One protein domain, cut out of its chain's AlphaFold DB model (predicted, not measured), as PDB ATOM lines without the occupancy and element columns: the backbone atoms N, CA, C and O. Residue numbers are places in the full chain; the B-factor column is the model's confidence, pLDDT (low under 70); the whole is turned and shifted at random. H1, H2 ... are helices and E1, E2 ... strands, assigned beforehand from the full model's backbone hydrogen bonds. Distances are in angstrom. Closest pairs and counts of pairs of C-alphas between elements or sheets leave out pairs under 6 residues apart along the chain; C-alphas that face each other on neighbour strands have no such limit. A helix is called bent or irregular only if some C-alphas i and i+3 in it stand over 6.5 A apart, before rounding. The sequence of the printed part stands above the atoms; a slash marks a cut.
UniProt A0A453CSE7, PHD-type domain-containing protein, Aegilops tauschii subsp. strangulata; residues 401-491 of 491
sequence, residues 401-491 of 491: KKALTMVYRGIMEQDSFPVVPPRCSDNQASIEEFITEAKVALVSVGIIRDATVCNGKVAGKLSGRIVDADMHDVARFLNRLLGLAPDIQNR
ATOM      1  N   LYS A 401     -32.014  58.896  13.691       90.81
ATOM      2  CA  LYS A 401     -32.906  57.949  12.995       90.81
ATOM      3  C   LYS A 401     -32.683  57.958  11.481       90.81
ATOM      4  O   LYS A 401     -32.548  56.897  10.887       90.81
ATOM      5  N   LYS A 402     -32.589  59.146  10.869       91.25
ATOM      6  CA  LYS A 402     -32.283  59.287   9.435       91.25
ATOM      7  C   LYS A 402     -30.900  58.728   9.091       91.25
ATOM      8  O   LYS A 402     -30.775  57.995   8.118       91.25
ATOM      9  N   ALA A 403     -29.888  59.032   9.901       91.06
ATOM     10  CA  ALA A 403     -28.531  58.531   9.712       91.06
ATOM     11  C   ALA A 403     -28.480  56.999   9.770       91.06
ATOM     12  O   ALA A 403     -27.853  56.384   8.913       91.06
ATOM     13  N   LEU A 404     -29.195  56.374  10.714       91.75
ATOM     14  CA  LEU A 404     -29.296  54.916  10.792       91.75
ATOM     15  C   LEU A 404     -29.902  54.316   9.517       91.75
ATOM     16  O   LEU A 404     -29.358  53.361   8.970       91.75
ATOM     17  N   THR A 405     -30.989  54.902   9.014       92.88
ATOM     18  CA  THR A 405     -31.600  54.468   7.754       92.88
ATOM     19  C   THR A 405     -30.619  54.574   6.587       92.88
ATOM     20  O   THR A 405     -30.508  53.637   5.803       92.88
ATOM     21  N   MET A 406     -29.864  55.671   6.488       92.31
ATOM     22  CA  MET A 406     -28.851  55.841   5.438       92.31
ATOM     23  C   MET A 406     -27.727  54.804   5.548       92.31
ATOM     24  O   MET A 406     -27.324  54.240   4.536       92.31
ATOM     25  N   VAL A 407     -27.257  54.507   6.764       91.56
ATOM     26  CA  VAL A 407     -26.252  53.460   7.007       91.56
ATOM     27  C   VAL A 407     -26.774  52.097   6.562       91.56
ATOM     28  O   VAL A 407     -26.087  51.394   5.827       91.56
ATOM     29  N   TYR A 408     -27.997  51.733   6.947       93.12
ATOM     30  CA  TYR A 408     -28.598  50.468   6.532       93.12
ATOM     31  C   TYR A 408     -28.781  50.374   5.022       93.12
ATOM     32  O   TYR A 408     -28.421  49.354   4.444       93.12
ATOM     33  N   ARG A 409     -29.281  51.422   4.363       92.12
ATOM     34  CA  ARG A 409     -29.435  51.419   2.902       92.12
ATOM     35  C   ARG A 409     -28.098  51.347   2.170       92.12
ATOM     36  O   ARG A 409     -28.005  50.612   1.192       92.12
ATOM     37  N   GLY A 410     -27.068  52.022   2.684       91.25
ATOM     38  CA  GLY A 410     -25.698  51.920   2.179       91.25
ATOM     39  C   GLY A 410     -25.121  50.510   2.309       91.25
ATOM     40  O   GLY A 410     -24.645  49.938   1.334       91.25
ATOM     41  N   ILE A 411     -25.240  49.895   3.493       91.19
ATOM     42  CA  ILE A 411     -24.778  48.516   3.733       91.19
ATOM     43  C   ILE A 411     -25.566  47.510   2.888       91.19
ATOM     44  O   ILE A 411     -25.000  46.543   2.395       91.19
ATOM     45  N   MET A 412     -26.868  47.723   2.692       89.56
ATOM     46  CA  MET A 412     -27.704  46.872   1.841       89.56
ATOM     47  C   MET A 412     -27.508  47.131   0.340       89.56
ATOM     48  O   MET A 412     -28.213  46.516  -0.458       89.56
ATOM     49  N   GLU A 413     -26.563  48.000  -0.043       89.25
ATOM     50  CA  GLU A 413     -26.269  48.390  -1.430       89.25
ATOM     51  C   GLU A 413     -27.504  48.946  -2.174       89.25
ATOM     52  O   GLU A 413     -27.622  48.809  -3.390       89.25
ATOM     53  N   GLN A 414     -28.447  49.552  -1.444       87.69
ATOM     54  CA  GLN A 414     -29.648  50.186  -2.008       87.69
ATOM     55  C   GLN A 414     -29.377  51.635  -2.420       87.69
ATOM     56  O   GLN A 414     -29.855  52.073  -3.460       87.69
ATOM     57  N   ASP A 415     -28.587  52.343  -1.609       88.56
ATOM     58  CA  ASP A 415     -28.165  53.728  -1.820       88.56
ATOM     59  C   ASP A 415     -26.631  53.814  -1.676       88.56
ATOM     60  O   ASP A 415     -26.012  52.955  -1.045       88.56
ATOM     61  N   SER A 416     -25.993  54.852  -2.223       85.38
ATOM     62  CA  SER A 416     -24.580  55.138  -1.935       85.38
ATOM     63  C   SER A 416     -24.416  55.779  -0.553       85.38
ATOM     64  O   SER A 416     -25.307  56.479  -0.058       85.38
ATOM     65  N   PHE A 417     -23.262  55.569   0.091       85.56
ATOM     66  CA  PHE A 417     -22.982  56.261   1.347       85.56
ATOM     67  C   PHE A 417     -22.844  57.773   1.105       85.56
ATOM     68  O   PHE A 417     -22.123  58.182   0.195       85.56
ATOM     69  N   PRO A 418     -23.480  58.623   1.935       83.00
ATOM     70  CA  PRO A 418     -23.378  60.079   1.803       83.00
ATOM     71  C   PRO A 418     -21.989  60.614   2.181       83.00
ATOM     72  O   PRO A 418     -21.646  61.743   1.844       83.00
ATOM     73  N   VAL A 419     -21.225  59.827   2.941       84.69
ATOM     74  CA  VAL A 419     -19.884  60.129   3.440       84.69
ATOM     75  C   VAL A 419     -19.103  58.822   3.433       84.69
ATOM     76  O   VAL A 419     -19.670  57.773   3.742       84.69
ATOM     77  N   VAL A 420     -17.816  58.881   3.104       84.69
ATOM     78  CA  VAL A 420     -16.945  57.703   3.140       84.69
ATOM     79  C   VAL A 420     -16.893  57.145   4.566       84.69
ATOM     80  O   VAL A 420     -16.661  57.917   5.506       84.69
ATOM     81  N   PRO A 421     -17.154  55.835   4.761       83.50
ATOM     82  CA  PRO A 421     -17.134  55.243   6.087       83.50
ATOM     83  C   PRO A 421     -15.785  55.473   6.786       83.50
ATOM     84  O   PRO A 421     -14.741  55.491   6.125       83.50
ATOM     85  N   PRO A 422     -15.770  55.641   8.120       76.00
ATOM     86  CA  PRO A 422     -14.530  55.830   8.857       76.00
ATOM     87  C   PRO A 422     -13.522  54.717   8.543       76.00
ATOM     88  O   PRO A 422     -13.881  53.547   8.426       76.00
ATOM     89  N   ARG A 423     -12.243  55.087   8.400       74.62
ATOM     90  CA  ARG A 423     -11.133  54.182   8.028       74.62
ATOM     91  C   ARG A 423     -11.203  53.580   6.617       74.62
ATOM     92  O   ARG A 423     -10.322  52.795   6.282       74.62
ATOM     93  N   CYS A 424     -12.173  53.963   5.788       81.06
ATOM     94  CA  CYS A 424     -12.133  53.682   4.354       81.06
ATOM     95  C   CYS A 424     -11.412  54.813   3.613       81.06
ATOM     96  O   CYS A 424     -11.460  55.975   4.018       81.06
ATOM     97  N   SER A 425     -10.736  54.463   2.523       80.19
ATOM     98  CA  SER A 425     -10.289  55.435   1.521       80.19
ATOM     99  C   SER A 425     -11.432  55.732   0.546       80.19
ATOM    100  O   SER A 425     -12.357  54.931   0.438       80.19
ATOM    101  N   ASP A 426     -11.337  56.802  -0.246       76.62
ATOM    102  CA  ASP A 426     -12.298  57.095  -1.332       76.62
ATOM    103  C   ASP A 426     -12.294  56.037  -2.464       76.62
ATOM    104  O   ASP A 426     -12.970  56.183  -3.481       76.62
ATOM    105  N   ASN A 427     -11.548  54.940  -2.302       83.12
ATOM    106  CA  ASN A 427     -11.461  53.857  -3.266       83.12
ATOM    107  C   ASN A 427     -12.601  52.848  -3.071       83.12
ATOM    108  O   ASN A 427     -12.804  52.314  -1.974       83.12
ATOM    109  N   GLN A 428     -13.247  52.493  -4.184       82.38
ATOM    110  CA  GLN A 428     -14.377  51.562  -4.263       82.38
ATOM    111  C   GLN A 428     -14.126  50.221  -3.546       82.38
ATOM    112  O   GLN A 428     -14.986  49.752  -2.809       82.38
ATOM    113  N   ALA A 429     -12.927  49.643  -3.683       85.75
ATOM    114  CA  ALA A 429     -12.578  48.367  -3.054       85.75
ATOM    115  C   ALA A 429     -12.652  48.409  -1.516       85.75
ATOM    116  O   ALA A 429     -13.142  47.471  -0.893       85.75
ATOM    117  N   SER A 430     -12.217  49.513  -0.896       87.75
ATOM    118  CA  SER A 430     -12.247  49.648   0.569       87.75
ATOM    119  C   SER A 430     -13.669  49.807   1.113       87.75
ATOM    120  O   SER A 430     -13.987  49.316   2.194       87.75
ATOM    121  N   ILE A 431     -14.552  50.437   0.331       86.81
ATOM    122  CA  ILE A 431     -15.973  50.570   0.664       86.81
ATOM    123  C   ILE A 431     -16.677  49.213   0.521       86.81
ATOM    124  O   ILE A 431     -17.487  48.851   1.370       86.81
ATOM    125  N   GLU A 432     -16.347  48.433  -0.510       87.56
ATOM    126  CA  GLU A 432     -16.892  47.083  -0.712       87.56
ATOM    127  C   GLU A 432     -16.473  46.104   0.394       87.56
ATOM    128  O   GLU A 432     -17.298  45.315   0.870       87.56
ATOM    129  N   GLU A 433     -15.224  46.187   0.860       88.19
ATOM    130  CA  GLU A 433     -14.736  45.435   2.021       88.19
ATOM    131  C   GLU A 433     -15.519  45.811   3.287       88.19
ATOM    132  O   GLU A 433     -16.063  44.933   3.962       88.19
ATOM    133  N   PHE A 434     -15.677  47.113   3.559       89.44
ATOM    134  CA  PHE A 434     -16.479  47.602   4.683       89.44
ATOM    135  C   PHE A 434     -17.927  47.104   4.627       89.44
ATOM    136  O   PHE A 434     -18.447  46.621   5.631       89.44
ATOM    137  N   ILE A 435     -18.581  47.182   3.463       89.94
ATOM    138  CA  ILE A 435     -19.954  46.688   3.281       89.94
ATOM    139  C   ILE A 435     -20.027  45.192   3.594       89.94
ATOM    140  O   ILE A 435     -20.953  44.750   4.277       89.94
ATOM    141  N   THR A 436     -19.060  44.413   3.114       89.62
ATOM    142  CA  THR A 436     -19.029  42.960   3.310       89.62
ATOM    143  C   THR A 436     -18.901  42.610   4.789       89.62
ATOM    144  O   THR A 436     -19.718  41.848   5.313       89.62
ATOM    145  N   GLU A 437     -17.945  43.217   5.489       89.31
ATOM    146  CA  GLU A 437     -17.779  43.024   6.929       89.31
ATOM    147  C   GLU A 437     -19.005  43.488   7.721       89.31
ATOM    148  O   GLU A 437     -19.488  42.771   8.602       89.31
ATOM    149  N   ALA A 438     -19.552  44.660   7.388       90.25
ATOM    150  CA  ALA A 438     -20.723  45.210   8.055       90.25
ATOM    151  C   ALA A 438     -21.940  44.291   7.885       90.25
ATOM    152  O   ALA A 438     -22.657  44.043   8.854       90.25
ATOM    153  N   LYS A 439     -22.157  43.714   6.697       91.25
ATOM    154  CA  LYS A 439     -23.218  42.718   6.480       91.25
ATOM    155  C   LYS A 439     -23.028  41.490   7.364       91.25
ATOM    156  O   LYS A 439     -23.976  41.086   8.033       91.25
ATOM    157  N   VAL A 440     -21.822  40.917   7.401       90.75
ATOM    158  CA  VAL A 440     -21.513  39.750   8.248       90.75
ATOM    159  C   VAL A 440     -21.792  40.065   9.719       90.75
ATOM    160  O   VAL A 440     -22.459  39.290  10.407       90.75
ATOM    161  N   ALA A 441     -21.353  41.233  10.186       91.69
ATOM    162  CA  ALA A 441     -21.585  41.692  11.545       91.69
ATOM    163  C   ALA A 441     -23.083  41.888  11.850       91.69
ATOM    164  O   ALA A 441     -23.581  41.420  12.869       91.69
ATOM    165  N   LEU A 442     -23.843  42.534  10.963       92.19
ATOM    166  CA  LEU A 442     -25.275  42.758  11.177       92.19
ATOM    167  C   LEU A 442     -26.102  41.467  11.105       92.19
ATOM    168  O   LEU A 442     -27.128  41.370  11.785       92.19
ATOM    169  N   VAL A 443     -25.666  40.472  10.326       92.12
ATOM    170  CA  VAL A 443     -26.250  39.123  10.334       92.12
ATOM    171  C   VAL A 443     -25.963  38.424  11.661       92.12
ATOM    172  O   VAL A 443     -26.889  37.885  12.268       92.12
ATOM    173  N   SER A 444     -24.724  38.478  12.165       90.31
ATOM    174  CA  SER A 444     -24.340  37.772  13.397       90.31
ATOM    175  C   SER A 444     -25.102  38.257  14.636       90.31
ATOM    176  O   SER A 444     -25.380  37.470  15.541       90.31
ATOM    177  N   VAL A 445     -25.527  39.526  14.659       90.31
ATOM    178  CA  VAL A 445     -26.367  40.081  15.738       90.31
ATOM    179  C   VAL A 445     -27.869  40.060  15.436       90.31
ATOM    180  O   VAL A 445     -28.674  40.511  16.260       90.31
ATOM    181  N   GLY A 446     -28.278  39.515  14.288       89.62
ATOM    182  CA  GLY A 446     -29.681  39.344  13.899       89.62
ATOM    183  C   GLY A 446     -30.412  40.644  13.543       89.62
ATOM    184  O   GLY A 446     -31.630  40.735  13.729       89.62
ATOM    185  N   ILE A 447     -29.681  41.663  13.077       92.31
ATOM    186  CA  ILE A 447     -30.267  42.865  12.462       92.31
ATOM    187  C   ILE A 447     -30.688  42.542  11.027       92.31
ATOM    188  O   ILE A 447     -31.845  42.763  10.670       92.31
ATOM    189  N   ILE A 448     -29.773  41.978  10.235       91.62
ATOM    190  CA  ILE A 448     -30.097  41.416   8.922       91.62
ATOM    191  C   ILE A 448     -30.613  39.995   9.148       91.62
ATOM    192  O   ILE A 448     -29.946  39.171   9.773       91.62
ATOM    193  N   ARG A 449     -31.820  39.720   8.655       87.94
ATOM    194  CA  ARG A 449     -32.484  38.414   8.747       87.94
ATOM    195  C   ARG A 449     -32.569  37.759   7.376       87.94
ATOM    196  O   ARG A 449     -32.385  38.426   6.358       87.94
ATOM    197  N   ASP A 450     -32.885  36.465   7.381       83.38
ATOM    198  CA  ASP A 450     -33.076  35.648   6.176       83.38
ATOM    199  C   ASP A 450     -31.862  35.722   5.241       83.38
ATOM    200  O   ASP A 450     -31.980  35.906   4.029       83.38
ATOM    201  N   ALA A 451     -30.673  35.649   5.847       79.44
ATOM    202  CA  ALA A 451     -29.429  35.824   5.131       79.44
ATOM    203  C   ALA A 451     -29.179  34.633   4.195       79.44
ATOM    204  O   ALA A 451     -29.106  33.492   4.651       79.44
ATOM    205  N   THR A 452     -29.030  34.893   2.897       77.44
ATOM    206  CA  THR A 452     -28.683  33.871   1.902       77.44
ATOM    207  C   THR A 452     -27.410  34.258   1.166       77.44
ATOM    208  O   THR A 452     -27.192  35.424   0.823       77.44
ATOM    209  N   VAL A 453     -26.550  33.266   0.935       74.00
ATOM    210  CA  VAL A 453     -25.351  33.421   0.110       74.00
ATOM    211  C   VAL A 453     -25.770  33.239  -1.342       74.00
ATOM    212  O   VAL A 453     -26.279  32.182  -1.721       74.00
ATOM    213  N   CYS A 454     -25.606  34.275  -2.161       61.12
ATOM    214  CA  CYS A 454     -25.959  34.187  -3.572       61.12
ATOM    215  C   CYS A 454     -24.929  33.326  -4.329       61.12
ATOM    216  O   CYS A 454     -23.752  33.677  -4.395       61.12
ATOM    217  N   ASN A 455     -25.388  32.247  -4.973       53.53
ATOM    218  CA  ASN A 455     -24.579  31.374  -5.845       53.53
ATOM    219  C   ASN A 455     -24.478  31.884  -7.306       53.53
ATOM    220  O   ASN A 455     -24.192  31.113  -8.220       53.53
ATOM    221  N   GLY A 456     -24.777  33.165  -7.557       56.06
ATOM    222  CA  GLY A 456     -24.769  33.775  -8.896       56.06
ATOM    223  C   GLY A 456     -23.382  34.245  -9.366       56.06
ATOM    224  O   GLY A 456     -22.378  33.998  -8.708       56.06
ATOM    225  N   LYS A 457     -23.329  34.988 -10.489       48.03
ATOM    226  CA  LYS A 457     -22.094  35.494 -11.148       48.03
ATOM    227  C   LYS A 457     -21.150  36.329 -10.255       48.03
ATOM    228  O   LYS A 457     -20.022  36.581 -10.655       48.03
ATOM    229  N   VAL A 458     -21.598  36.736  -9.066       50.00
ATOM    230  CA  VAL A 458     -20.773  37.318  -7.999       50.00
ATOM    231  C   VAL A 458     -20.874  36.388  -6.790       50.00
ATOM    232  O   VAL A 458     -21.677  36.609  -5.882       50.00
ATOM    233  N   ALA A 459     -20.137  35.279  -6.839       44.16
ATOM    234  CA  ALA A 459     -20.138  34.275  -5.783       44.16
ATOM    235  C   ALA A 459     -19.694  34.911  -4.453       44.16
ATOM    236  O   ALA A 459     -18.656  35.566  -4.398       44.16
ATOM    237  N   GLY A 460     -20.487  34.736  -3.391       56.25
ATOM    238  CA  GLY A 460     -20.111  35.137  -2.029       56.25
ATOM    239  C   GLY A 460     -20.759  36.412  -1.476       56.25
ATOM    240  O   GLY A 460     -20.528  36.732  -0.311       56.25
ATOM    241  N   LYS A 461     -21.614  37.125  -2.230       65.19
ATOM    242  CA  LYS A 461     -22.384  38.243  -1.649       65.19
ATOM    243  C   LYS A 461     -23.471  37.722  -0.700       65.19
ATOM    244  O   LYS A 461     -24.364  36.976  -1.105       65.19
ATOM    245  N   LEU A 462     -23.405  38.154   0.563       70.19
ATOM    246  CA  LEU A 462     -24.481  37.998   1.541       70.19
ATOM    247  C   LEU A 462     -25.644  38.931   1.183       70.19
ATOM    248  O   LEU A 462     -25.478  40.153   1.082       70.19
ATOM    249  N   SER A 463     -26.824  38.347   1.008       74.31
ATOM    250  CA  SER A 463     -28.096  39.057   0.869       74.31
ATOM    251  C   SER A 463     -28.980  38.763   2.077       74.31
ATOM    252  O   SER A 463     -28.809  37.734   2.719       74.31
ATOM    253  N   GLY A 464     -29.906  39.656   2.409       83.19
ATOM    254  CA  GLY A 464     -30.850  39.489   3.514       83.19
ATOM    255  C   GLY A 464     -31.815  40.667   3.570       83.19
ATOM    256  O   GLY A 464     -31.840  41.491   2.655       83.19
ATOM    257  N   ARG A 465     -32.604  40.779   4.639       88.06
ATOM    258  CA  ARG A 465     -33.503  41.925   4.841       88.06
ATOM    259  C   ARG A 465     -33.427  42.484   6.252       88.06
ATOM    260  O   ARG A 465     -33.273  41.745   7.223       88.06
ATOM    261  N   ILE A 466     -33.601  43.794   6.351       89.75
ATOM    262  CA  ILE A 466     -33.850  44.497   7.608       89.75
ATOM    263  C   ILE A 466     -35.347  44.804   7.640       89.75
ATOM    264  O   ILE A 466     -35.907  45.253   6.645       89.75
ATOM    265  N   VAL A 467     -36.009  44.514   8.758       89.56
ATOM    266  CA  VAL A 467     -37.448  44.767   8.914       89.56
ATOM    267  C   VAL A 467     -37.694  46.278   8.946       89.56
ATOM    268  O   VAL A 467     -36.997  46.983   9.669       89.56
ATOM    269  N   ASP A 468     -38.706  46.782   8.234       87.00
ATOM    270  CA  ASP A 468     -38.977  48.230   8.131       87.00
ATOM    271  C   ASP A 468     -39.172  48.916   9.493       87.00
ATOM    272  O   ASP A 468     -38.720  50.042   9.707       87.00
ATOM    273  N   ALA A 469     -39.786  48.212  10.450       88.19
ATOM    274  CA  ALA A 469     -39.934  48.688  11.824       88.19
ATOM    275  C   ALA A 469     -38.579  48.919  12.527       88.19
ATOM    276  O   ALA A 469     -38.454  49.841  13.330       88.19
ATOM    277  N   ASP A 470     -37.554  48.127  12.187       90.06
ATOM    278  CA  ASP A 470     -36.208  48.205  12.767       90.06
ATOM    279  C   ASP A 470     -35.347  49.297  12.082       90.06
ATOM    280  O   ASP A 470     -34.331  49.720  12.637       90.06
ATOM    281  N   MET A 471     -35.754  49.803  10.908       89.00
ATOM    282  CA  MET A 471     -34.984  50.741  10.066       89.00
ATOM    283  C   MET A 471     -34.703  52.102  10.733       89.00
ATOM    284  O   MET A 471     -33.764  52.811  10.362       89.00
ATOM    285  N   HIS A 472     -35.519  52.461  11.726       90.62
ATOM    286  CA  HIS A 472     -35.439  53.720  12.474       90.62
ATOM    287  C   HIS A 472     -35.198  53.494  13.978       90.62
ATOM    288  O   HIS A 472     -35.198  54.453  14.757       90.62
ATOM    289  N   ASP A 473     -35.019  52.240  14.407       89.69
ATOM    290  CA  ASP A 473     -34.868  51.877  15.816       89.69
ATOM    291  C   ASP A 473     -33.393  51.926  16.246       89.69
ATOM    292  O   ASP A 473     -32.668  50.928  16.299       89.69
ATOM    293  N   VAL A 474     -32.955  53.138  16.589       87.56
ATOM    294  CA  VAL A 474     -31.602  53.415  17.098       87.56
ATOM    295  C   VAL A 474     -31.311  52.653  18.390       87.56
ATOM    296  O   VAL A 474     -30.187  52.190  18.602       87.56
ATOM    297  N   ALA A 475     -32.308  52.486  19.263       81.62
ATOM    298  CA  ALA A 475     -32.115  51.798  20.531       81.62
ATOM    299  C   ALA A 475     -31.824  50.311  20.308       81.62
ATOM    300  O   ALA A 475     -30.898  49.773  20.920       81.62
ATOM    301  N   ARG A 476     -32.577  49.661  19.413       86.62
ATOM    302  CA  ARG A 476     -32.338  48.277  18.999       86.62
ATOM    303  C   ARG A 476     -30.983  48.123  18.321       86.62
ATOM    304  O   ARG A 476     -30.249  47.219  18.709       86.62
ATOM    305  N   PHE A 477     -30.629  49.006  17.386       88.62
ATOM    306  CA  PHE A 477     -29.330  48.976  16.707       88.62
ATOM    307  C   PHE A 477     -28.162  48.991  17.702       88.62
ATOM    308  O   PHE A 477     -27.373  48.048  17.746       88.62
ATOM    309  N   LEU A 478     -28.107  49.998  18.581       83.94
ATOM    310  CA  LEU A 478     -27.030  50.131  19.570       83.94
ATOM    311  C   LEU A 478     -26.992  48.954  20.557       83.94
ATOM    312  O   LEU A 478     -25.916  48.521  20.959       83.94
ATOM    313  N   ASN A 479     -28.155  48.405  20.930       80.94
ATOM    314  CA  ASN A 479     -28.227  47.219  21.786       80.94
ATOM    315  C   ASN A 479     -27.722  45.950  21.092       80.94
ATOM    316  O   ASN A 479     -27.181  45.077  21.761       80.94
ATOM    317  N   ARG A 480     -27.910  45.815  19.777       86.31
ATOM    318  CA  ARG A 480     -27.431  44.660  19.009       86.31
ATOM    319  C   ARG A 480     -25.933  44.740  18.735       86.31
ATOM    320  O   ARG A 480     -25.266  43.722  18.875       86.31
ATOM    321  N   LEU A 481     -25.393  45.933  18.468       85.88
ATOM    322  CA  LEU A 481     -23.946  46.141  18.303       85.88
ATOM    323  C   LEU A 481     -23.125  45.684  19.517       85.88
ATOM    324  O   LEU A 481     -21.975  45.298  19.357       85.88
ATOM    325  N   LEU A 482     -23.715  45.662  20.717       78.44
ATOM    326  CA  LEU A 482     -23.083  45.097  21.914       78.44
ATOM    327  C   LEU A 482     -22.648  43.635  21.769       78.44
ATOM    328  O   LEU A 482     -21.793  43.192  22.531       78.44
ATOM    329  N   GLY A 483     -23.260  42.886  20.849       80.69
ATOM    330  CA  GLY A 483     -22.885  41.507  20.543       80.69
ATOM    331  C   GLY A 483     -21.650  41.377  19.648       80.69
ATOM    332  O   GLY A 483     -21.191  40.262  19.440       80.69
ATOM    333  N   LEU A 484     -21.119  42.483  19.116       86.00
ATOM    334  CA  LEU A 484     -19.948  42.494  18.239       86.00
ATOM    335  C   LEU A 484     -18.664  42.779  19.011       86.00
ATOM    336  O   LEU A 484     -18.684  43.351  20.103       86.00
ATOM    337  N   ALA A 485     -17.532  42.437  18.404       84.88
ATOM    338  CA  ALA A 485     -16.227  42.789  18.938       84.88
ATOM    339  C   ALA A 485     -16.013  44.328  18.940       84.88
ATOM    340  O   ALA A 485     -16.538  45.029  18.067       84.88
ATOM    341  N   PRO A 486     -15.298  44.893  19.937       82.56
ATOM    342  CA  PRO A 486     -15.085  46.339  20.077       82.56
ATOM    343  C   PRO A 486     -14.503  47.057  18.858       82.56
ATOM    344  O   PRO A 486     -14.824  48.217  18.615       82.56
ATOM    345  N   ASP A 487     -13.615  46.397  18.133       83.06
ATOM    346  CA  ASP A 487     -13.000  46.869  16.897       83.06
ATOM    347  C   ASP A 487     -14.042  47.052  15.789       83.06
ATOM    348  O   ASP A 487     -14.071  48.116  15.173       83.06
ATOM    349  N   ILE A 488     -14.955  46.090  15.631       84.69
ATOM    350  CA  ILE A 488     -16.078  46.162  14.685       84.69
ATOM    351  C   ILE A 488     -17.071  47.252  15.106       84.69
ATOM    352  O   ILE A 488     -17.536  48.015  14.271       84.69
ATOM    353  N   GLN A 489     -17.374  47.378  16.405       83.00
ATOM    354  CA  GLN A 489     -18.274  48.432  16.909       83.00
ATOM    355  C   GLN A 489     -17.745  49.858  16.670       83.00
ATOM    356  O   GLN A 489     -18.528  50.807  16.668       83.00
ATOM    357  N   ASN A 490     -16.422  50.020  16.600       77.38
ATOM    358  CA  ASN A 490     -15.742  51.313  16.504       77.38
ATOM    359  C   ASN A 490     -15.212  51.634  15.100       77.38
ATOM    360  O   ASN A 490     -14.604  52.696  14.930       77.38
ATOM    361  N   ARG A 491     -15.381  50.716  14.149       70.56
ATOM    362  CA  ARG A 491     -15.160  50.949  12.724       70.56
ATOM    363  C   ARG A 491     -16.349  51.735  12.180       70.56
ATOM    364  O   ARG A 491     -16.084  52.693  11.424       70.56
TER     365      ARG A 491
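AT A GLANCE: This is residues 401 to 491 of the 491 residues of the protein "PHD-type domain-containing protein" of Aegilops tauschii subsp. strangulata (UniProt A0A453CSE7). A small cluster of helices in which H1 ends on the middle of the long helix H2, an antiparallel hairpin of E1 and E2 packs beside the later part of H2, and three short helices, H3, H4 and H5, form an arc from the start of H1 round to H2. The 91 printed residues include five named helices and two named strands, in the order H1 H2 E1 E2 H3 H4 H5, and the class is mostly helix. The whole is compact, with a radius of gyration of the C-alphas of 12.8 A and spans of 36 by 29 by 25 A.

IN THESE COORDINATES: H1, residues 401 to 411, begins at C-alpha 401 (-32.906, 57.949, 12.995) and is 15.5 A long. H2, residues 428 to 444, is 24.5 A long. E1 is residues 449 to 453, 12.3 A, and E2 is 462 to 465, 10.4 A. H3 is residues 468 to 472, 7.8 A; it is irregular, but only just, with C-alphas 469 and 472 6.8 A apart. H4 is residues 474 to 481, 10.6 A. H5, residues 486 to 489, 5.0 A, ends at C-alpha 489 (-18.274, 48.432, 16.909).

HOW THE PARTS SIT: H1 touches residues 435 to 439 of H2, closest at the C-alphas of Ile 411 and Ile 435, 5.2 A, only just about perpendicular at 70.3 degrees. The closest C-alphas of H2 and E2, Lys 439 and Leu 462, are 6.9 A apart. In the hairpin E1 and E2, N 449 and O 465 are 2.9 A apart, within hydrogen-bond range. H3 touches H1, closest at the C-alphas of Lys 401 and His 472, 5.0 A. H4 is close but not clearly touching H1, with C-alphas 401 and 474 6.3 A apart. H5 is close but not clearly touching H2, with C-alphas 441 and 488 7.8 A apart. Every O i to N i+4 pair is within range in H1, H2 and H4; H3 has 0 of 1, with 1 of 2 O i to N i+3 pairs, and H5 is too short for an O i to N i+4 pair.

THE WHOLE: The farthest C-alphas, Lys 457 and Ala 475, are 37.0 A apart. The printed part has no cut, and H1 to H2 is the long link. Residues 454 to 461 have pLDDT under 70.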